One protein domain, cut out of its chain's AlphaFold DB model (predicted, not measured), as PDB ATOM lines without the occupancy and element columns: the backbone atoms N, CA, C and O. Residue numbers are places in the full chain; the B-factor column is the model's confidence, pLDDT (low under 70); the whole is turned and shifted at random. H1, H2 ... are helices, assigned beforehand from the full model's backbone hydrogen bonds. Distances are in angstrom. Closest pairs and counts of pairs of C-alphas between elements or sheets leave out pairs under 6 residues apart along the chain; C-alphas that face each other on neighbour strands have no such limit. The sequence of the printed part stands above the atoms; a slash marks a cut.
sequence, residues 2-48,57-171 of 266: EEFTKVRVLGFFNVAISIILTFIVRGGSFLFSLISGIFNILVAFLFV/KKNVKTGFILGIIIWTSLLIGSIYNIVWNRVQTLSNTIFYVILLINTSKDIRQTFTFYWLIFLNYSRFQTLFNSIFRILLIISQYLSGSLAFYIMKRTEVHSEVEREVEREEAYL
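This is residues 2 to 48 and 57 to 171 of the 266 residues of the protein "Zinc ribbon domain-containing protein" of Candidatus Helarchaeota archaeon (UniProt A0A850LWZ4). Three long, unbent helices run back and forth along one axis as a thin rod: H1 runs one way, H2 runs back, and H3 turns at a tight link to run the first way again. They are loosely spaced with few contacts; H2 is near both H1 and H3, while the first part of H1, residues 2 to 25, and the far part of H3 with the last residue, residues 134 to 171, stand free. The printed part has 162 residues, with three named helices in the order H1, H2, H3 and no named strand; the class is all helix. The whole is extended, with a radius of gyration of the C-alphas of 27.4 A and spans of 104 by 23 by 19 A.

H1 covers residues 2 to 48 and is 71.0 A from first to last C-alpha, beginning at C-alpha 2 at (164.825, 194.019, 276.057). H2 covers residues 57 to 102 and measures 68.3 A, beginning at C-alpha 57 at (227.047, 153.280, 257.955). H3, the longest helix with 66 residues, covers residues 105 to 170 and measures 98.5 A, ending at C-alpha 170 at (258.935, 149.499, 265.280).

H1 and H2 are close but not clearly touching, with 2 pairs of C-alphas within 8 A; their closest C-alphas are those of Val 43 and Gly 63, 7.8 A apart. They run opposite ways at a shallow tilt of 14 degrees, 14.6 A centre to centre. H2 and H3 are also close but not clearly touching, with 1 pair of C-alphas within 8 A, the closest pair, Leu 100 and Arg 108, at 6.4 A. They run opposite ways at a shallow tilt of 9 degrees, 18.5 A centre to centre. H1 and H3 are apart. The O i to N i+4 pairs within hydrogen-bond range are 39 of 43 in H1, 41 of 42 in H2 and 60 of 62 in H3.

The two C-alphas farthest apart are those of Glu 2 and Leu 171, at 105.5 A. Without the stretches that stand free, the body has 100 residues and spans 72 by 19 by 17 A. Residues 49 to 56 are not printed, and C-alphas 48 and 57 are 13.3 A apart across this cut between H1 and H2. The link from H2 to H3 is tight, with 2 residues between them. The mean pLDDT of the printed part is 74.5; 44 residues are under 70, namely residues 2 to 34, 36 to 37, 40 to 41, 43 to 48 and 57. The mean pLDDT is 59 in H1, 77 in H2 and 83 in H3.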
ATOM      1  N   GLU A   2     164.421 195.444 276.122       50.38
ATOM      2  CA  GLU A   2     164.825 194.019 276.057       50.38
ATOM      3  C   GLU A   2     165.556 193.576 274.773       50.38
ATOM      4  O   GLU A   2     166.412 192.696 274.834       50.38
ATOM      5  N   GLU A   3     165.288 194.179 273.610       47.50
ATOM      6  CA  GLU A   3     166.013 193.813 272.377       47.50
ATOM      7  C   GLU A   3     167.485 194.253 272.392       47.50
ATOM      8  O   GLU A   3     168.353 193.552 271.872       47.50
ATOM      9  N   PHE A   4     167.799 195.368 273.058       41.22
ATOM     10  CA  PHE A   4     169.171 195.879 273.146       41.22
ATOM     11  C   PHE A   4     170.082 194.999 274.016       41.22
ATOM     12  O   PHE A   4     171.292 194.935 273.779       41.22
ATOM     13  N   THR A   5     169.527 194.285 274.997       52.56
ATOM     14  CA  THR A   5     170.280 193.352 275.846       52.56
ATOM     15  C   THR A   5     170.629 192.059 275.110       52.56
ATOM     16  O   THR A   5     171.757 191.583 275.241       52.56
ATOM     17  N   LYS A   6     169.735 191.526 274.262       42.09
ATOM     18  CA  LYS A   6     170.011 190.307 273.472       42.09
ATOM     19  C   LYS A   6     171.158 190.489 272.472       42.09
ATOM     20  O   LYS A   6     172.012 189.609 272.363       42.09
ATOM     21  N   VAL A   7     171.234 191.642 271.806       49.03
ATOM     22  CA  VAL A   7     172.303 191.931 270.829       49.03
ATOM     23  C   VAL A   7     173.682 192.028 271.499       49.03
ATOM     24  O   VAL A   7     174.674 191.561 270.940       49.03
ATOM     25  N   ARG A   8     173.764 192.561 272.727       46.88
ATOM     26  CA  ARG A   8     175.035 192.624 273.473       46.88
ATOM     27  C   ARG A   8     175.543 191.244 273.892       46.88
ATOM     28  O   ARG A   8     176.739 190.992 273.775       46.88
ATOM     29  N   VAL A   9     174.661 190.349 274.336       50.84
ATOM     30  CA  VAL A   9     175.059 189.012 274.816       50.84
ATOM     31  C   VAL A   9     175.614 188.140 273.680       50.84
ATOM     32  O   VAL A   9     176.650 187.503 273.857       50.84
ATOM     33  N   LEU A  10     175.009 188.182 272.486       43.09
ATOM     34  CA  LEU A  10     175.532 187.472 271.306       43.09
ATOM     35  C   LEU A  10     176.897 188.007 270.836       43.09
ATOM     36  O   LEU A  10     177.739 187.232 270.379       43.09
ATOM     37  N   GLY A  11     177.150 189.311 270.990       48.66
ATOM     38  CA  GLY A  11     178.444 189.919 270.669       48.66
ATOM     39  C   GLY A  11     179.585 189.399 271.549       48.66
ATOM     40  O   GLY A  11     180.640 189.031 271.033       48.66
ATOM     41  N   PHE A  12     179.367 189.297 272.865       50.91
ATOM     42  CA  PHE A  12     180.384 188.783 273.794       50.91
ATOM     43  C   PHE A  12     180.685 187.295 273.585       50.91
ATOM     44  O   PHE A  12     181.842 186.885 273.679       50.91
ATOM     45  N   PHE A  13     179.672 186.495 273.242       53.69
ATOM     46  CA  PHE A  13     179.844 185.058 273.020       53.69
ATOM     47  C   PHE A  13     180.716 184.763 271.786       53.69
ATOM     48  O   PHE A  13     181.623 183.933 271.845       53.69
ATOM     49  N   ASN A  14     180.525 185.511 270.694       52.97
ATOM     50  CA  ASN A  14     181.344 185.376 269.485       52.97
ATOM     51  C   ASN A  14     182.803 185.813 269.698       52.97
ATOM     52  O   ASN A  14     183.719 185.187 269.162       52.97
ATOM     53  N   VAL A  15     183.039 186.846 270.515       59.34
ATOM     54  CA  VAL A  15     184.401 187.277 270.876       59.34
ATOM     55  C   VAL A  15     185.102 186.209 271.721       59.34
ATOM     56  O   VAL A  15     186.249 185.870 271.438       59.34
ATOM     57  N   ALA A  16     184.409 185.616 272.698       58.19
ATOM     58  CA  ALA A  16     184.966 184.551 273.531       58.19
ATOM     59  C   ALA A  16     185.328 183.297 272.713       58.19
ATOM     60  O   ALA A  16     186.436 182.774 272.846       58.19
ATOM     61  N   ILE A  17     184.448 182.858 271.806       63.66
ATOM     62  CA  ILE A  17     184.708 181.715 270.914       63.66
ATOM     63  C   ILE A  17     185.895 181.996 269.983       63.66
ATOM     64  O   ILE A  17     186.754 181.132 269.807       63.66
ATOM     65  N   SER A  18     185.990 183.207 269.426       61.12
ATOM     66  CA  SER A  18     187.118 183.594 268.570       61.12
ATOM     67  C   SER A  18     188.448 183.569 269.330       61.12
ATOM     68  O   SER A  18     189.443 183.062 268.807       61.12
ATOM     69  N   ILE A  19     188.470 184.031 270.585       59.12
ATOM     70  CA  ILE A  19     189.664 183.985 271.443       59.12
ATOM     71  C   ILE A  19     190.064 182.534 271.740       59.12
ATOM     72  O   ILE A  19     191.235 182.191 271.582       59.12
ATOM     73  N   ILE A  20     189.107 181.668 272.094       62.97
ATOM     74  CA  ILE A  20     189.357 180.251 272.405       62.97
ATOM     75  C   ILE A  20     189.876 179.496 271.173       62.97
ATOM     76  O   ILE A  20     190.897 178.815 271.257       62.97
ATOM     77  N   LEU A  21     189.245 179.666 270.007       58.59
ATOM     78  CA  LEU A  21     189.701 179.049 268.755       58.59
ATOM     79  C   LEU A  21     191.092 179.547 268.350       58.59
ATOM     80  O   LEU A  21     191.936 178.757 267.932       58.59
ATOM     81  N   THR A  22     191.372 180.838 268.543       55.91
ATOM     82  CA  THR A  22     192.703 181.406 268.294       55.91
ATOM     83  C   THR A  22     193.752 180.805 269.233       55.91
ATOM     84  O   THR A  22     194.884 180.570 268.809       55.91
ATOM     85  N   PHE A  23     193.388 180.515 270.485       54.19
ATOM     86  CA  PHE A  23     194.269 179.876 271.464       54.19
ATOM     87  C   PHE A  23     194.555 178.409 271.117       54.19
ATOM     88  O   PHE A  23     195.708 177.987 271.166       54.19
ATOM     89  N   ILE A  24     193.538 177.654 270.688       58.50
ATOM     90  CA  ILE A  24     193.671 176.244 270.279       58.50
ATOM     91  C   ILE A  24     194.548 176.124 269.025       58.50
ATOM     92  O   ILE A  24     195.485 175.327 268.990       58.50
ATOM     93  N   VAL A  25     194.306 176.966 268.017       57.12
ATOM     94  CA  VAL A  25     195.083 176.959 266.767       57.12
ATOM     95  C   VAL A  25     196.525 177.431 267.001       57.12
ATOM     96  O   VAL A  25     197.456 176.867 266.423       57.12
ATOM     97  N   ARG A  26     196.758 178.418 267.882       55.84
ATOM     98  CA  ARG A  26     198.121 178.878 268.214       55.84
ATOM     99  C   ARG A  26     198.888 177.909 269.112       55.84
ATOM    100  O   ARG A  26     200.085 177.728 268.884       55.84
ATOM    101  N   GLY A  27     198.226 177.254 270.065       56.31
ATOM    102  CA  GLY A  27     198.838 176.265 270.959       56.31
ATOM    103  C   GLY A  27     199.423 175.058 270.219       56.31
ATOM    104  O   GLY A  27     200.485 174.559 270.594       56.31
ATOM    105  N   GLY A  28     198.807 174.651 269.102       60.53
ATOM    106  CA  GLY A  28     199.297 173.546 268.270       60.53
ATOM    107  C   GLY A  28     200.694 173.780 267.679       60.53
ATOM    108  O   GLY A  28     201.494 172.851 267.604       60.53
ATOM    109  N   SER A  29     201.037 175.026 267.331       62.09
ATOM    110  CA  SER A  29     202.356 175.358 266.759       62.09
ATOM    111  C   SER A  29     203.510 175.234 267.765       62.09
ATOM    112  O   SER A  29     204.623 174.838 267.402       62.09
ATOM    113  N   PHE A  30     203.231 175.524 269.039       61.62
ATOM    114  CA  PHE A  30     204.195 175.389 270.129       61.62
ATOM    115  C   PHE A  30     204.432 173.916 270.471       61.62
ATOM    116  O   PHE A  30     205.579 173.475 270.506       61.62
ATOM    117  N   LEU A  31     203.353 173.138 270.622       62.31
ATOM    118  CA  LEU A  31     203.432 171.690 270.845       62.31
ATOM    119  C   LEU A  31     204.182 170.981 269.713       62.31
ATOM    120  O   LEU A  31     205.041 170.149 269.983       62.31
ATOM    121  N   PHE A  32     203.933 171.354 268.456       63.62
ATOM    122  CA  PHE A  32     204.628 170.759 267.315       63.62
ATOM    123  C   PHE A  32     206.135 171.058 267.319       63.62
ATOM    124  O   PHE A  32     206.946 170.163 267.082       63.62
ATOM    125  N   SER A  33     206.527 172.294 267.650       62.97
ATOM    126  CA  SER A  33     207.945 172.669 267.772       62.97
ATOM    127  C   SER A  33     208.636 171.927 268.921       62.97
ATOM    128  O   SER A  33     209.772 171.479 268.774       62.97
ATOM    129  N   LEU A  34     207.940 171.749 270.047       66.38
ATOM    130  CA  LEU A  34     208.457 171.051 271.222       66.38
ATOM    131  C   LEU A  34     208.620 169.543 270.959       66.38
ATOM    132  O   LEU A  34     209.668 168.979 271.263       66.38
ATOM    133  N   ILE A  35     207.640 168.914 270.303       70.75
ATOM    134  CA  ILE A  35     207.707 167.506 269.880       70.75
ATOM    135  C   ILE A  35     208.838 167.295 268.864       70.75
ATOM    136  O   ILE A  35     209.601 166.339 268.992       70.75
ATOM    137  N   SER A  36     209.004 168.201 267.894       68.50
ATOM    138  CA  SER A  36     210.103 168.129 266.922       68.50
ATOM    139  C   SER A  36     211.481 168.261 267.587       68.50
ATOM    140  O   SER A  36     212.399 167.516 267.243       68.50
ATOM    141  N   GLY A  37     211.619 169.155 268.571       69.06
ATOM    142  CA  GLY A  37     212.846 169.299 269.358       69.06
ATOM    143  C   GLY A  37     213.192 168.034 270.147       69.06
ATOM    144  O   GLY A  37     214.319 167.549 270.060       69.06
ATOM    145  N   ILE A  38     212.214 167.457 270.853       70.69
ATOM    146  CA  ILE A  38     212.384 166.202 271.604       70.69
ATOM    147  C   ILE A  38     212.763 165.048 270.668       70.69
ATOM    148  O   ILE A  38     213.653 164.263 270.992       70.69
ATOM    149  N   PHE A  39     212.144 164.965 269.487       71.50
ATOM    150  CA  PHE A  39     212.458 163.931 268.503       71.50
ATOM    151  C   PHE A  39     213.908 164.027 268.005       71.50
ATOM    152  O   PHE A  39     214.597 163.013 267.944       71.50
ATOM    153  N   ASN A  40     214.409 165.236 267.725       65.06
ATOM    154  CA  ASN A  40     215.807 165.435 267.325       65.06
ATOM    155  C   ASN A  40     216.795 165.006 268.421       65.06
ATOM    156  O   ASN A  40     217.825 164.406 268.113       65.06
ATOM    157  N   ILE A  41     216.475 165.268 269.693       69.88
ATOM    158  CA  ILE A  41     217.294 164.830 270.835       69.88
ATOM    159  C   ILE A  41     217.296 163.300 270.942       69.88
ATOM    160  O   ILE A  41     218.358 162.705 271.097       69.88
ATOM    161  N   LEU A  42     216.132 162.658 270.810       70.25
ATOM    162  CA  LEU A  42     216.008 161.197 270.827       70.25
ATOM    163  C   LEU A  42     216.800 160.536 269.696       70.25
ATOM    164  O   LEU A  42     217.516 159.570 269.940       70.25
ATOM    165  N   VAL A  43     216.718 161.077 268.477       68.12
ATOM    166  CA  VAL A  43     217.500 160.577 267.340       68.12
ATOM    167  C   VAL A  43     218.996 160.723 267.614       68.12
ATOM    168  O   VAL A  43     219.729 159.758 267.427       68.12
ATOM    169  N   ALA A  44     219.451 161.874 268.120       63.44
ATOM    170  CA  ALA A  44     220.855 162.064 268.488       63.44
ATOM    171  C   ALA A  44     221.317 161.059 269.557       63.44
ATOM    172  O   ALA A  44     222.411 160.510 269.447       63.44
ATOM    173  N   PHE A  45     220.471 160.758 270.545       67.62
ATOM    174  CA  PHE A  45     220.771 159.780 271.593       67.62
ATOM    175  C   PHE A  45     220.906 158.352 271.043       67.62
ATOM    176  O   PHE A  45     221.792 157.609 271.459       67.62
ATOM    177  N   LEU A  46     220.070 157.979 270.069       67.19
ATOM    178  CA  LEU A  46     220.151 156.674 269.404       67.19
ATOM    179  C   LEU A  46     221.435 156.508 268.576       67.19
ATOM    180  O   LEU A  46     221.902 155.385 268.418       67.19
ATOM    181  N   PHE A  47     222.032 157.600 268.088       61.06
ATOM    182  CA  PHE A  47     223.300 157.558 267.348       61.06
ATOM    183  C   PHE A  47     224.540 157.391 268.235       61.06
ATOM    184  O   PHE A  47     225.564 156.930 267.742       61.06
ATOM    185  N   VAL A  48     224.470 157.752 269.521       66.06
ATOM    186  CA  VAL A  48     225.628 157.706 270.437       66.06
ATOM    187  C   VAL A  48     225.898 156.295 270.978       66.06
ATOM    188  O   VAL A  48     227.024 155.998 271.358       66.06
ATOM    189  N   LYS A  57     227.216 152.731 259.322       68.12
ATOM    190  CA  LYS A  57     227.047 153.280 257.955       68.12
ATOM    191  C   LYS A  57     225.608 153.193 257.434       68.12
ATOM    192  O   LYS A  57     225.153 154.092 256.719       68.12
ATOM    193  N   LYS A  58     224.879 152.125 257.774       72.19
ATOM    194  CA  LYS A  58     223.472 151.951 257.372       72.19
ATOM    195  C   LYS A  58     222.548 152.865 258.183       72.19
ATOM    196  O   LYS A  58     221.610 153.444 257.625       72.19
ATOM    197  N   ASN A  59     222.863 153.068 259.460       71.06
ATOM    198  CA  ASN A  59     222.117 153.956 260.348       71.06
ATOM    199  C   ASN A  59     222.299 155.433 259.962       71.06
ATOM    200  O   ASN A  59     221.310 156.161 259.900       71.06
ATOM    201  N   VAL A  60     223.501 155.856 259.550       74.62
ATOM    202  CA  VAL A  60     223.771 157.234 259.089       74.62
ATOM    203  C   VAL A  60     222.929 157.613 257.866       74.62
ATOM    204  O   VAL A  60     222.307 158.677 257.853       74.62
ATOM    205  N   LYS A  61     222.831 156.739 256.853       72.50
ATOM    206  CA  LYS A  61     221.975 157.001 255.678       72.50
ATOM    207  C   LYS A  61     220.502 157.143 256.064       72.50
ATOM    208  O   LYS A  61     219.813 158.023 255.552       72.50
ATOM    209  N   THR A  62     220.034 156.304 256.984       78.31
ATOM    210  CA  THR A  62     218.646 156.335 257.465       78.31
ATOM    211  C   THR A  62     218.363 157.618 258.254       78.31
ATOM    212  O   THR A  62     217.342 158.266 258.023       78.31
ATOM    213  N   GLY A  63     219.296 158.046 259.110       76.12
ATOM    214  CA  GLY A  63     219.203 159.308 259.847       76.12
ATOM    215  C   GLY A  63     219.185 160.537 258.938       76.12
ATOM    216  O   GLY A  63     218.385 161.443 259.156       76.12
ATOM    217  N   PHE A  64     219.993 160.549 257.874       76.12
ATOM    218  CA  PHE A  64     220.003 161.649 256.906       76.12
ATOM    219  C   PHE A  64     218.662 161.788 256.169       76.12
ATOM    220  O   PHE A  64     218.129 162.892 256.049       76.12
ATOM    221  N   ILE A  65     218.071 160.669 255.734       77.19
ATOM    222  CA  ILE A  65     216.758 160.662 255.068       77.19
ATOM    223  C   ILE A  65     215.662 161.155 256.022       77.19
ATOM    224  O   ILE A  65     214.863 162.013 255.643       77.19
ATOM    225  N   LEU A  66     215.645 160.673 257.270       78.50
ATOM    226  CA  LEU A  66     214.695 161.142 258.284       78.50
ATOM    227  C   LEU A  66     214.869 162.640 258.574       78.50
ATOM    228  O   LEU A  66     213.875 163.361 258.655       78.50
ATOM    229  N   GLY A  67     216.111 163.126 258.639       79.00
ATOM    230  CA  GLY A  67     216.419 164.548 258.786       79.00
ATOM    231  C   GLY A  67     215.819 165.402 257.665       79.00
ATOM    232  O   GLY A  67     215.181 166.417 257.946       79.00
ATOM    233  N   ILE A  68     215.932 164.964 256.405       77.25
ATOM    234  CA  ILE A  68     215.332 165.659 255.252       77.25
ATOM    235  C   ILE A  68     213.800 165.674 255.343       77.25
ATOM    236  O   ILE A  68     213.178 166.714 255.108       77.25
ATOM    237  N   ILE A  69     213.172 164.550 255.701       78.12
ATOM    238  CA  ILE A  69     211.706 164.445 255.820       78.12
ATOM    239  C   ILE A  69     211.176 165.374 256.922       78.12
ATOM    240  O   ILE A  69     210.175 166.072 256.737       78.12
ATOM    241  N   ILE A  70     211.864 165.433 258.062       79.25
ATOM    242  CA  ILE A  70     211.493 166.317 259.172       79.25
ATOM    243  C   ILE A  70     211.658 167.777 258.759       79.25
ATOM    244  O   ILE A  70     210.748 168.584 258.957       79.25
ATOM    245  N   TRP A  71     212.789 168.119 258.139       80.38
ATOM    246  CA  TRP A  71     213.070 169.488 257.720       80.38
ATOM    247  C   TRP A  71     212.060 169.988 256.680       80.38
ATOM    248  O   TRP A  71     211.523 171.086 256.820       80.38
ATOM    249  N   THR A  72     211.720 169.160 255.689       76.44
ATOM    250  CA  THR A  72     210.699 169.491 254.679       76.44
ATOM    251  C   THR A  72     209.306 169.648 255.292       76.44
ATOM    252  O   THR A  72     208.606 170.609 254.968       76.44
ATOM    253  N   SER A  73     208.925 168.790 256.242       74.75
ATOM    254  CA  SER A  73     207.644 168.899 256.960       74.75
ATOM    255  C   SER A  73     207.537 170.199 257.768       74.75
ATOM    256  O   SER A  73     206.505 170.877 257.736       74.75
ATOM    257  N   LEU A  74     208.620 170.601 258.444       76.25
ATOM    258  CA  LEU A  74     208.698 171.879 259.163       76.25
ATOM    259  C   LEU A  74     208.585 173.080 258.214       76.25
ATOM    260  O   LEU A  74     207.905 174.062 258.525       76.25
ATOM    261  N   LEU A  75     209.211 172.993 257.041       75.88
ATOM    262  CA  LEU A  75     209.152 174.029 256.011       75.88
ATOM    263  C   LEU A  75     207.723 174.208 255.479       75.88
ATOM    264  O   LEU A  75     207.229 175.335 255.414       75.88
ATOM    265  N   ILE A  76     207.024 173.105 255.200       78.62
ATOM    266  CA  ILE A  76     205.619 173.117 254.763       78.62
ATOM    267  C   ILE A  76     204.719 173.731 255.845       78.62
ATOM    268  O   ILE A  76     203.937 174.637 255.546       78.62
ATOM    269  N   GLY A  77     204.865 173.321 257.111       76.19
ATOM    270  CA  GLY A  77     204.093 173.892 258.224       76.19
ATOM    271  C   GLY A  77     204.346 175.393 258.424       76.19
ATOM    272  O   GLY A  77     203.430 176.164 258.722       76.19
ATOM    273  N   SER A  78     205.583 175.837 258.199       76.00
ATOM    274  CA  SER A  78     205.977 177.247 258.250       76.00
ATOM    275  C   SER A  78     205.327 178.079 257.138       76.00
ATOM    276  O   SER A  78     204.853 179.188 257.407       76.00
ATOM    277  N   ILE A  79     205.261 177.545 255.912       75.94
ATOM    278  CA  ILE A  79     204.586 178.178 254.769       75.94
ATOM    279  C   ILE A  79     203.076 178.235 255.015       75.94
ATOM    280  O   ILE A  79     202.482 179.307 254.888       75.94
ATOM    281  N   TYR A  80     202.469 177.125 255.447       77.81
ATOM    282  CA  TYR A  80     201.043 177.060 255.766       77.81
ATOM    283  C   TYR A  80     200.644 178.124 256.799       77.81
ATOM    284  O   TYR A  80     199.700 178.880 256.579       77.81
ATOM    285  N   ASN A  81     201.419 178.270 257.879       75.00
ATOM    286  CA  ASN A  81     201.173 179.292 258.899       75.00
ATOM    287  C   ASN A  81     201.272 180.730 258.366       75.00
ATOM    288  O   ASN A  81     200.534 181.606 258.819       75.00
ATOM    289  N   ILE A  82     202.179 181.008 257.423       77.19
ATOM    290  CA  ILE A  82     202.262 182.335 256.793       77.19
ATOM    291  C   ILE A  82     200.994 182.602 255.985       77.19
ATOM    292  O   ILE A  82     200.370 183.650 256.164       77.19
ATOM    293  N   VAL A  83     200.610 181.656 255.125       76.56
ATOM    294  CA  VAL A  83     199.427 181.781 254.264       76.56
ATOM    295  C   VAL A  83     198.170 181.949 255.117       76.56
ATOM    296  O   VAL A  83     197.422 182.905 254.917       76.56
ATOM    297  N   TRP A  84     197.986 181.105 256.133       77.38
ATOM    298  CA  TRP A  84     196.833 181.164 257.030       77.38
ATOM    299  C   TRP A  84     196.726 182.504 257.770       77.38
ATOM    300  O   TRP A  84     195.660 183.119 257.796       77.38
ATOM    301  N   ASN A  85     197.836 183.031 258.303       76.19
ATOM    302  CA  ASN A  85     197.836 184.339 258.968       76.19
ATOM    303  C   ASN A  85     197.443 185.484 258.020       76.19
ATOM    304  O   ASN A  85     196.755 186.424 258.431       76.19
ATOM    305  N   ARG A  86     197.858 185.420 256.747       75.62
ATOM    306  CA  ARG A  86     197.468 186.410 255.731       75.62
ATOM    307  C   ARG A  86     195.979 186.328 255.413       75.62
ATOM    308  O   ARG A  86     195.320 187.366 255.409       75.62
ATOM    309  N   VAL A  87     195.448 185.119 255.233       75.94
ATOM    310  CA  VAL A  87     194.009 184.886 255.019       75.94
ATOM    311  C   VAL A  87     193.194 185.404 256.205       75.94
ATOM    312  O   VAL A  87     192.223 186.133 256.007       75.94
ATOM    313  N   GLN A  88     193.626 185.132 257.439       77.31
ATOM    314  CA  GLN A  88     192.938 185.617 258.636       77.31
ATOM    315  C   GLN A  88     192.952 187.148 258.732       77.31
ATOM    316  O   GLN A  88     191.948 187.758 259.091       77.31
ATOM    317  N   THR A  89     194.070 187.788 258.379       79.31
ATOM    318  CA  THR A  89     194.173 189.256 258.392       79.31
ATOM    319  C   THR A  89     193.241 189.879 257.351       79.31
ATOM    320  O   THR A  89     192.561 190.859 257.655       79.31
ATOM    321  N   LEU A  90     193.157 189.294 256.153       77.12
ATOM    322  CA  LEU A  90     192.204 189.713 255.121       77.12
ATOM    323  C   LEU A  90     190.758 189.551 255.597       77.12
ATOM    324  O   LEU A  90     189.994 190.510 255.532       77.12
ATOM    325  N   SER A  91     190.413 188.385 256.151       77.94
ATOM    326  CA  SER A  91     189.079 188.107 256.699       77.94
ATOM    327  C   SER A  91     188.681 189.119 257.781       77.94
ATOM    328  O   SER A  91     187.629 189.753 257.692       77.94
ATOM    329  N   ASN A  92     189.573 189.378 258.744       77.94
ATOM    330  CA  ASN A  92     189.333 190.354 259.806       77.94
ATOM    331  C   ASN A  92     189.184 191.783 259.259       77.94
ATOM    332  O   ASN A  92     188.382 192.557 259.777       77.94
ATOM    333  N   THR A  93     189.931 192.137 258.208       81.50
ATOM    334  CA  THR A  93     189.847 193.465 257.575       81.50
ATOM    335  C   THR A  93     188.516 193.645 256.855       81.50
ATOM    336  O   THR A  93     187.865 194.674 257.023       81.50
ATOM    337  N   ILE A  94     188.073 192.631 256.109       79.44
ATOM    338  CA  ILE A  94     186.761 192.633 255.449       79.44
ATOM    339  C   ILE A  94     185.652 192.769 256.496       79.44
ATOM    340  O   ILE A  94     184.774 193.620 256.360       79.44
ATOM    341  N   PHE A  95     185.725 191.996 257.583       77.44
ATOM    342  CA  PHE A  95     184.756 192.065 258.675       77.44
ATOM    343  C   PHE A  95     184.708 193.454 259.331       77.44
ATOM    344  O   PHE A  95     183.627 193.989 259.578       77.44
ATOM    345  N   TYR A  96     185.866 194.082 259.554       80.06
ATOM    346  CA  TYR A  96     185.951 195.441 260.090       80.06
ATOM    347  C   TYR A  96     185.302 196.483 259.165       80.06
ATOM    348  O   TYR A  96     184.555 197.340 259.637       80.06
ATOM    349  N   VAL A  97     185.518 196.385 257.848       82.00
ATOM    350  CA  VAL A  97     184.873 197.272 256.863       82.00
ATOM    351  C   VAL A  97     183.349 197.104 256.883       82.00
ATOM    352  O   VAL A  97     182.628 198.101 256.900       82.00
ATOM    353  N   ILE A  98     182.851 195.866 256.962       78.19
ATOM    354  CA  ILE A  98     181.409 195.584 257.065       78.19
ATOM    355  C   ILE A  98     180.817 196.207 258.342       78.19
ATOM    356  O   ILE A  98     179.754 196.830 258.294       78.19
ATOM    357  N   LEU A  99     181.509 196.093 259.481       76.06
ATOM    358  CA  LEU A  99     181.073 196.709 260.740       76.06
ATOM    359  C   LEU A  99     181.089 198.242 260.685       76.06
ATOM    360  O   LEU A  99     180.176 198.882 261.210       76.06
ATOM    361  N   LEU A 100     182.089 198.841 260.036       76.44
ATOM    362  CA  LEU A 100     182.194 200.294 259.870       76.44
ATOM    363  C   LEU A 100     181.023 200.888 259.078       76.44
ATOM    364  O   LEU A 100     180.554 201.981 259.412       76.44
ATOM    365  N   ILE A 101     180.560 200.182 258.044       81.31
ATOM    366  CA  ILE A 101     179.441 200.621 257.198       81.31
ATOM    367  C   ILE A 101     178.124 200.614 257.991       81.31
ATOM    368  O   ILE A 101     177.319 201.529 257.842       81.31
ATOM    369  N   ASN A 102     177.933 199.634 258.878       77.19
ATOM    370  CA  ASN A 102     176.648 199.379 259.536       77.19
ATOM    371  C   ASN A 102     176.478 200.010 260.934       77.19
ATOM    372  O   ASN A 102     175.440 199.812 261.562       77.19
ATOM    373  N   THR A 103     177.460 200.755 261.458       80.38
ATOM    374  CA  THR A 103     177.437 201.246 262.853       80.38
ATOM    375  C   THR A 103     177.349 202.769 262.994       80.38
ATOM    376  O   THR A 103     177.842 203.542 262.162       80.38
ATOM    377  N   SER A 104     176.711 203.203 264.090       84.75
ATOM    378  CA  SER A 104     176.576 204.611 264.483       84.75
ATOM    379  C   SER A 104     177.936 205.266 264.773       84.75
ATOM    380  O   SER A 104     178.928 204.592 265.057       84.75
ATOM    381  N   LYS A 105     177.992 206.603 264.697       80.19
ATOM    382  CA  LYS A 105     179.246 207.376 264.795       80.19
ATOM    383  C   LYS A 105     180.037 207.129 266.089       80.19
ATOM    384  O   LYS A 105     181.255 207.004 266.004       80.19
ATOM    385  N   ASP A 106     179.378 207.006 267.240       78.75
ATOM    386  CA  ASP A 106     180.072 206.850 268.530       78.75
ATOM    387  C   ASP A 106     180.722 205.468 268.681       78.75
ATOM    388  O   ASP A 106     181.851 205.340 269.148       78.75
ATOM    389  N   ILE A 107     180.050 204.421 268.196       77.44
ATOM    390  CA  ILE A 107     180.578 203.049 268.197       77.44
ATOM    391  C   ILE A 107     181.790 202.943 267.260       77.44
ATOM    392  O   ILE A 107     182.749 202.220 267.548       77.44
ATOM    393  N   ARG A 108     181.782 203.718 266.171       77.31
ATOM    394  CA  ARG A 108     182.851 203.742 265.173       77.31
ATOM    395  C   ARG A 108     184.212 204.062 265.789       77.31
ATOM    396  O   ARG A 108     185.162 203.341 265.516       77.31
ATOM    397  N   GLN A 109     184.302 205.088 266.638       79.44
ATOM    398  CA  GLN A 109     185.578 205.530 267.222       79.44
ATOM    399  C   GLN A 109     186.234 204.448 268.086       79.44
ATOM    400  O   GLN A 109     187.426 204.169 267.932       79.44
ATOM    401  N   THR A 110     185.448 203.782 268.933       76.38
ATOM    402  CA  THR A 110     185.933 202.695 269.792       76.38
ATOM    403  C   THR A 110     186.447 201.521 268.961       76.38
ATOM    404  O   THR A 110     187.530 201.000 269.225       76.38
ATOM    405  N   PHE A 111     185.727 201.139 267.901       76.06
ATOM    406  CA  PHE A 111     186.178 200.083 266.990       76.06
ATOM    407  C   PHE A 111     187.467 200.453 266.251       76.06
ATOM    408  O   PHE A 111     188.335 199.595 266.095       76.06
ATOM    409  N   THR A 112     187.641 201.710 265.833       79.44
ATOM    410  CA  THR A 112     188.894 202.174 265.215       79.44
ATOM    411  C   THR A 112     190.078 202.067 266.171       79.44
ATOM    412  O   THR A 112     191.153 201.630 265.762       79.44
ATOM    413  N   PHE A 113     189.891 202.390 267.453       78.88
ATOM    414  CA  PHE A 113     190.947 202.261 268.458       78.88
ATOM    415  C   PHE A 113     191.359 200.796 268.683       78.88
ATOM    416  O   PHE A 113     192.546 200.470 268.611       78.88
ATOM    417  N   TYR A 114     190.391 199.889 268.859       78.06
ATOM    418  CA  TYR A 114     190.675 198.452 268.972       78.06
ATOM    419  C   TYR A 114     191.338 197.885 267.713       78.06
ATOM    420  O   TYR A 114     192.256 197.071 267.816       78.06
ATOM    421  N   TRP A 115     190.920 198.338 266.530       79.00
ATOM    422  CA  TRP A 115     191.530 197.937 265.264       79.00
ATOM    423  C   TRP A 115     192.999 198.364 265.170       79.00
ATOM    424  O   TRP A 115     193.844 197.563 264.778       79.00
ATOM    425  N   LEU A 116     193.342 199.584 265.594       78.19
ATOM    426  CA  LEU A 116     194.733 200.049 265.629       78.19
ATOM    427  C   LEU A 116     195.597 199.227 266.596       78.19
ATOM    428  O   LEU A 116     196.724 198.863 266.248       78.19
ATOM    429  N   ILE A 117     195.072 198.880 267.775       76.31
ATOM    430  CA  ILE A 117     195.759 197.979 268.716       76.31
ATOM    431  C   ILE A 117     195.964 196.601 268.079       76.31
ATOM    432  O   ILE A 117     197.068 196.060 268.124       76.31
ATOM    433  N   PHE A 118     194.929 196.052 267.435       75.69
ATOM    434  CA  PHE A 118     195.003 194.758 266.761       75.69
ATOM    435  C   PHE A 118     196.030 194.756 265.618       75.69
ATOM    436  O   PHE A 118     196.837 193.830 265.514       75.69
ATOM    437  N   LEU A 119     196.062 195.808 264.794       76.12
ATOM    438  CA  LEU A 119     197.054 195.971 263.728       76.12
ATOM    439  C   LEU A 119     198.483 196.046 264.282       76.12
ATOM    440  O   LEU A 119     199.382 195.400 263.740       76.12
ATOM    441  N   ASN A 120     198.700 196.791 265.370       77.12
ATOM    442  CA  ASN A 120     200.006 196.866 266.029       77.12
ATOM    443  C   ASN A 120     200.424 195.517 266.630       77.12
ATOM    444  O   ASN A 120     201.570 195.106 266.456       77.12
ATOM    445  N   TYR A 121     199.496 194.786 267.252       78.75
ATOM    446  CA  TYR A 121     199.756 193.443 267.772       78.75
ATOM    447  C   TYR A 121     200.116 192.452 266.653       78.75
ATOM    448  O   TYR A 121     201.090 191.708 266.768       78.75
ATOM    449  N   SER A 122     199.387 192.479 265.534       76.75
ATOM    450  CA  SER A 122     199.677 191.637 264.368       76.75
ATOM    451  C   SER A 122     201.072 191.918 263.795       76.75
ATOM    452  O   SER A 122     201.842 190.984 263.560       76.75
ATOM    453  N   ARG A 123     201.445 193.199 263.647       78.25
ATOM    454  CA  ARG A 123     202.796 193.595 263.218       78.25
ATOM    455  C   ARG A 123     203.867 193.110 264.193       78.25
ATOM    456  O   ARG A 123     204.844 192.501 263.756       78.25
ATOM    457  N   PHE A 124     203.662 193.302 265.495       74.19
ATOM    458  CA  PHE A 124     204.580 192.805 266.519       74.19
ATOM    459  C   PHE A 124     204.783 191.290 266.407       74.19
ATOM    460  O   PHE A 124     205.913 190.807 266.412       74.19
ATOM    461  N   GLN A 125     203.706 190.538 266.198       77.31
ATOM    462  CA  GLN A 125     203.780 189.090 266.057       77.31
ATOM    463  C   GLN A 125     204.532 188.651 264.793       77.31
ATOM    464  O   GLN A 125     205.279 187.673 264.832       77.31
ATOM    465  N   THR A 126     204.396 189.380 263.678       80.94
ATOM    466  CA  THR A 126     205.205 189.107 262.476       80.94
ATOM    467  C   THR A 126     206.695 189.356 262.705       80.94
ATOM    468  O   THR A 126     207.513 188.552 262.254       80.94
ATOM    469  N   LEU A 127     207.054 190.410 263.445       79.06
ATOM    470  CA  LEU A 127     208.444 190.692 263.813       79.06
ATOM    471  C   LEU A 127     208.993 189.613 264.746       79.06
ATOM    472  O   LEU A 127     210.048 189.050 264.467       79.06
ATOM    473  N   PHE A 128     208.246 189.260 265.793       75.88
ATOM    474  CA  PHE A 128     208.628 188.211 266.735       75.88
ATOM    475  C   PHE A 128     208.869 186.870 266.028       75.88
ATOM    476  O   PHE A 128     209.919 186.256 266.202       75.88
ATOM    477  N   ASN A 129     207.949 186.453 265.153       77.31
ATOM    478  CA  ASN A 129     208.104 185.225 264.371       77.31
ATOM    479  C   ASN A 129     209.313 185.280 263.426       77.31
ATOM    480  O   ASN A 129     209.967 184.262 263.211       77.31
ATOM    481  N   SER A 130     209.616 186.450 262.858       82.88
ATOM    482  CA  SER A 130     210.781 186.629 261.983       82.88
ATOM    483  C   SER A 130     212.087 186.503 262.769       82.88
ATOM    484  O   SER A 130     212.971 185.757 262.357       82.88
ATOM    485  N   ILE A 131     212.176 187.148 263.937       83.38
ATOM    486  CA  ILE A 131     213.327 187.038 264.844       83.38
ATOM    487  C   ILE A 131     213.509 185.587 265.294       83.38
ATOM    488  O   ILE A 131     214.606 185.043 265.193       83.38
ATOM    489  N   PHE A 132     212.434 184.924 265.722       78.50
ATOM    490  CA  PHE A 132     212.488 183.534 266.167       78.50
ATOM    491  C   PHE A 132     212.979 182.581 265.066       78.50
ATOM    492  O   PHE A 132     213.809 181.714 265.325       78.50
ATOM    493  N   ARG A 133     212.541 182.771 263.813       80.69
ATOM    494  CA  ARG A 133     213.043 181.993 262.666       80.69
ATOM    495  C   ARG A 133     214.536 182.197 262.435       80.69
ATOM    496  O   ARG A 133     215.237 181.220 262.195       80.69
ATOM    497  N   ILE A 134     215.022 183.435 262.528       87.50
ATOM    498  CA  ILE A 134     216.455 183.734 262.401       87.50
ATOM    499  C   ILE A 134     217.239 183.023 263.513       87.50
ATOM    500  O   ILE A 134     218.239 182.370 263.227       87.50
ATOM    501  N   LEU A 135     216.750 183.067 264.756       82.19
ATOM    502  CA  LEU A 135     217.378 182.371 265.884       82.19
ATOM    503  C   LEU A 135     217.424 180.848 265.685       82.19
ATOM    504  O   LEU A 135     218.447 180.229 265.971       82.19
ATOM    505  N   LEU A 136     216.359 180.243 265.149       79.12
ATOM    506  CA  LEU A 136     216.347 178.812 264.825       79.12
ATOM    507  C   LEU A 136     217.364 178.448 263.737       79.12
ATOM    508  O   LEU A 136     218.050 177.438 263.869       79.12
ATOM    509  N   ILE A 137     217.501 179.269 262.690       85.25
ATOM    510  CA  ILE A 137     218.499 179.053 261.629       85.25
ATOM    511  C   ILE A 137     219.918 179.131 262.208       85.25
ATOM    512  O   ILE A 137     220.741 178.259 261.935       85.25
ATOM    513  N   ILE A 138     220.191 180.131 263.053       89.56
ATOM    514  CA  ILE A 138     221.485 180.271 263.738       89.56
ATOM    515  C   ILE A 138     221.765 179.043 264.614       89.56
ATOM    516  O   ILE A 138     222.860 178.487 264.562       89.56
ATOM    517  N   SER A 139     220.771 178.577 265.378       85.31
ATOM    518  CA  SER A 139     220.899 177.386 266.224       85.31
ATOM    519  C   SER A 139     221.217 176.124 265.413       85.31
ATOM    520  O   SER A 139     222.112 175.372 265.796       85.31
ATOM    521  N   GLN A 140     220.551 175.919 264.271       85.12
ATOM    522  CA  GLN A 140     220.821 174.795 263.364       85.12
ATOM    523  C   GLN A 140     222.218 174.868 262.734       85.12
ATOM    524  O   GLN A 140     222.890 173.849 262.586       85.12
ATOM    525  N   TYR A 141     222.682 176.068 262.380       91.69
ATOM    526  CA  TYR A 141     224.020 176.253 261.820       91.69
ATOM    527  C   TYR A 141     225.119 175.975 262.855       91.69
ATOM    528  O   TYR A 141     226.118 175.319 262.549       91.69
ATOM    529  N   LEU A 142     224.921 176.432 264.096       87.25
ATOM    530  CA  LEU A 142     225.843 176.177 265.203       87.25
ATOM    531  C   LEU A 142     225.916 174.687 265.548       87.25
ATOM    532  O   LEU A 142     227.016 174.164 265.712       87.25
ATOM    533  N   SER A 143     224.777 173.990 265.609       83.44
ATOM    534  CA  SER A 143     224.766 172.551 265.891       83.44
ATOM    535  C   SER A 143     225.425 171.739 264.772       83.44
ATOM    536  O   SER A 143     226.226 170.851 265.063       83.44
ATOM    537  N   GLY A 144     225.174 172.080 263.503       82.44
ATOM    538  CA  GLY A 144     225.838 171.451 262.358       82.44
ATOM    539  C   GLY A 144     227.352 171.688 262.340       82.44
ATOM    540  O   GLY A 144     228.122 170.750 262.142       82.44
ATOM    541  N   SER A 145     227.788 172.920 262.614       88.75
ATOM    542  CA  SER A 145     229.216 173.270 262.686       88.75
ATOM    543  C   SER A 145     229.927 172.542 263.830       88.75
ATOM    544  O   SER A 145     231.042 172.054 263.654       88.75
ATOM    545  N   LEU A 146     229.272 172.420 264.991       87.88
ATOM    546  CA  LEU A 146     229.797 171.672 266.133       87.88
ATOM    547  C   LEU A 146     229.912 170.174 265.820       87.88
ATOM    548  O   LEU A 146     230.943 169.575 266.111       87.88
ATOM    549  N   ALA A 147     228.895 169.580 265.189       83.25
ATOM    550  CA  ALA A 147     228.936 168.182 264.766       83.25
ATOM    551  C   ALA A 147     230.082 167.925 263.772       83.25
ATOM    552  O   ALA A 147     230.846 166.977 263.948       83.25
ATOM    553  N   PHE A 148     230.261 168.810 262.785       88.31
ATOM    554  CA  PHE A 148     231.380 168.742 261.841       88.31
ATOM    555  C   PHE A 148     232.741 168.829 262.549       88.31
ATOM    556  O   PHE A 148     233.643 168.044 262.257       88.31
ATOM    557  N   TYR A 149     232.882 169.742 263.515       91.62
ATOM    558  CA  TYR A 149     234.103 169.876 264.310       91.62
ATOM    559  C   TYR A 149     234.409 168.611 265.128       91.62
ATOM    560  O   TYR A 149     235.551 168.151 265.144       91.62
ATOM    561  N   ILE A 150     233.394 168.014 265.764       84.12
ATOM    562  CA  ILE A 150     233.541 166.766 266.528       84.12
ATOM    563  C   ILE A 150     233.978 165.620 265.608       84.12
ATOM    564  O   ILE A 150     234.937 164.926 265.932       84.12
ATOM    565  N   MET A 151     233.339 165.466 264.443       82.44
ATOM    566  CA  MET A 151     233.703 164.428 263.471       82.44
ATOM    567  C   MET A 151     235.144 164.576 262.968       82.44
ATOM    568  O   MET A 151     235.889 163.599 262.903       82.44
ATOM    569  N   LYS A 152     235.567 165.805 262.656       89.25
ATOM    570  CA  LYS A 152     236.944 166.058 262.220       89.25
ATOM    571  C   LYS A 152     237.957 165.758 263.327       89.25
ATOM    572  O   LYS A 152     239.032 165.232 263.056       89.25
ATOM    573  N   ARG A 153     237.612 166.042 264.586       88.81
ATOM    574  CA  ARG A 153     238.464 165.720 265.739       88.81
ATOM    575  C   ARG A 153     238.637 164.212 265.930       88.81
ATOM    576  O   ARG A 153     239.742 163.780 266.244       88.81
ATOM    577  N   THR A 154     237.579 163.421 265.740       83.69
ATOM    578  CA  THR A 154     237.663 161.956 265.865       83.69
ATOM    579  C   THR A 154     238.533 161.323 264.780       83.69
ATOM    580  O   THR A 154     239.276 160.393 265.071       83.69
ATOM    581  N   GLU A 155     238.505 161.864 263.556       87.50
ATOM    582  CA  GLU A 155     239.343 161.383 262.450       87.50
ATOM    583  C   GLU A 155     240.836 161.578 262.758       87.50
ATOM    584  O   GLU A 155     241.607 160.622 262.693       87.50
ATOM    585  N   VAL A 156     241.221 162.772 263.222       90.69
ATOM    586  CA  VAL A 156     242.613 163.077 263.599       90.69
ATOM    587  C   VAL A 156     243.095 162.198 264.755       90.69
ATOM    588  O   VAL A 156     244.206 161.686 264.700       90.69
ATOM    589  N   HIS A 157     242.269 161.972 265.784       87.69
ATOM    590  CA  HIS A 157     242.659 161.108 266.906       87.69
ATOM    591  C   HIS A 157     242.937 159.669 266.451       87.69
ATOM    592  O   HIS A 157     243.915 159.068 266.882       87.69
ATOM    593  N   SER A 158     242.117 159.143 265.536       86.88
ATOM    594  CA  SER A 158     242.303 157.793 264.990       86.88
ATOM    595  C   SER A 158     243.544 157.660 264.097       86.88
ATOM    596  O   SER A 158     244.058 156.564 263.893       86.88
ATOM    597  N   GLU A 159     244.019 158.761 263.511       91.62
ATOM    598  CA  GLU A 159     245.262 158.788 262.741       91.62
ATOM    599  C   GLU A 159     246.481 158.791 263.660       91.62
ATOM    600  O   GLU A 159     247.360 157.953 263.486       91.62
ATOM    601  N   VAL A 160     246.469 159.643 264.689       93.12
ATOM    602  CA  VAL A 160     247.537 159.706 265.696       93.12
ATOM    603  C   VAL A 160     247.700 158.365 266.411       93.12
ATOM    604  O   VAL A 160     248.818 157.893 266.569       93.12
ATOM    605  N   GLU A 161     246.605 157.710 266.797       91.81
ATOM    606  CA  GLU A 161     246.659 156.409 267.480       91.81
ATOM    607  C   GLU A 161     247.294 155.316 266.602       91.81
ATOM    608  O   GLU A 161     248.131 154.551 267.075       91.81
ATOM    609  N   ARG A 162     246.995 155.306 265.295       92.31
ATOM    610  CA  ARG A 162     247.633 154.391 264.329       92.31
ATOM    611  C   ARG A 162     249.110 154.702 264.091       92.31
ATOM    612  O   ARG A 162     249.869 153.798 263.747       92.31
ATOM    613  N   GLU A 163     249.516 155.966 264.188       92.12
ATOM    614  CA  GLU A 163     250.928 156.350 264.097       92.12
ATOM    615  C   GLU A 163     251.699 155.919 265.343       92.12
ATOM    616  O   GLU A 163     252.752 155.306 265.195       92.12
ATOM    617  N   VAL A 164     251.138 156.131 266.538       91.69
ATOM    618  CA  VAL A 164     251.725 155.654 267.801       91.69
ATOM    619  C   VAL A 164     251.874 154.134 267.786       91.69
ATOM    620  O   VAL A 164     252.963 153.637 268.047       91.69
ATOM    621  N   GLU A 165     250.841 153.388 267.384       89.69
ATOM    622  CA  GLU A 165     250.924 151.924 267.285       89.69
ATOM    623  C   GLU A 165     251.979 151.472 266.256       89.69
ATOM    624  O   GLU A 165     252.682 150.485 266.464       89.69
ATOM    625  N   ARG A 166     252.153 152.215 265.150       92.12
ATOM    626  CA  ARG A 166     253.207 151.938 264.160       92.12
ATOM    627  C   ARG A 166     254.604 152.201 264.724       92.12
ATOM    628  O   ARG A 166     255.520 151.435 264.423       92.12
ATOM    629  N   GLU A 167     254.778 153.270 265.497       88.12
ATOM    630  CA  GLU A 167     256.048 153.575 266.162       88.12
ATOM    631  C   GLU A 167     256.362 152.554 267.260       88.12
ATOM    632  O   GLU A 167     257.474 152.028 267.296       88.12
ATOM    633  N   GLU A 168     255.382 152.182 268.084       86.94
ATOM    634  CA  GLU A 168     255.525 151.134 269.100       86.94
ATOM    635  C   GLU A 168     255.834 149.768 268.474       86.94
ATOM    636  O   GLU A 168     256.689 149.043 268.976       86.94
ATOM    637  N   ALA A 169     255.226 149.429 267.334       85.75
ATOM    638  CA  ALA A 169     255.546 148.201 266.604       85.75
ATOM    639  C   ALA A 169     256.973 148.198 266.019       85.75
ATOM    640  O   ALA A 169     257.560 147.128 265.833       85.75
ATOM    641  N   TYR A 170     257.540 149.371 265.714       84.19
ATOM    642  CA  TYR A 170     258.935 149.499 265.280       84.19
ATOM    643  C   TYR A 170     259.919 149.400 266.450       84.19
ATOM    644  O   TYR A 170     261.044 148.923 266.278       84.19
ATOM    645  N   LEU A 171     259.486 149.770 267.656       80.38
ATOM    646  CA  LEU A 171     260.176 149.444 268.898       80.38
ATOM    647  C   LEU A 171     259.967 147.955 269.214       80.38
ATOM    648  O   LEU A 171     259.320 147.577 270.187       80.38
TER     649      LEU A 171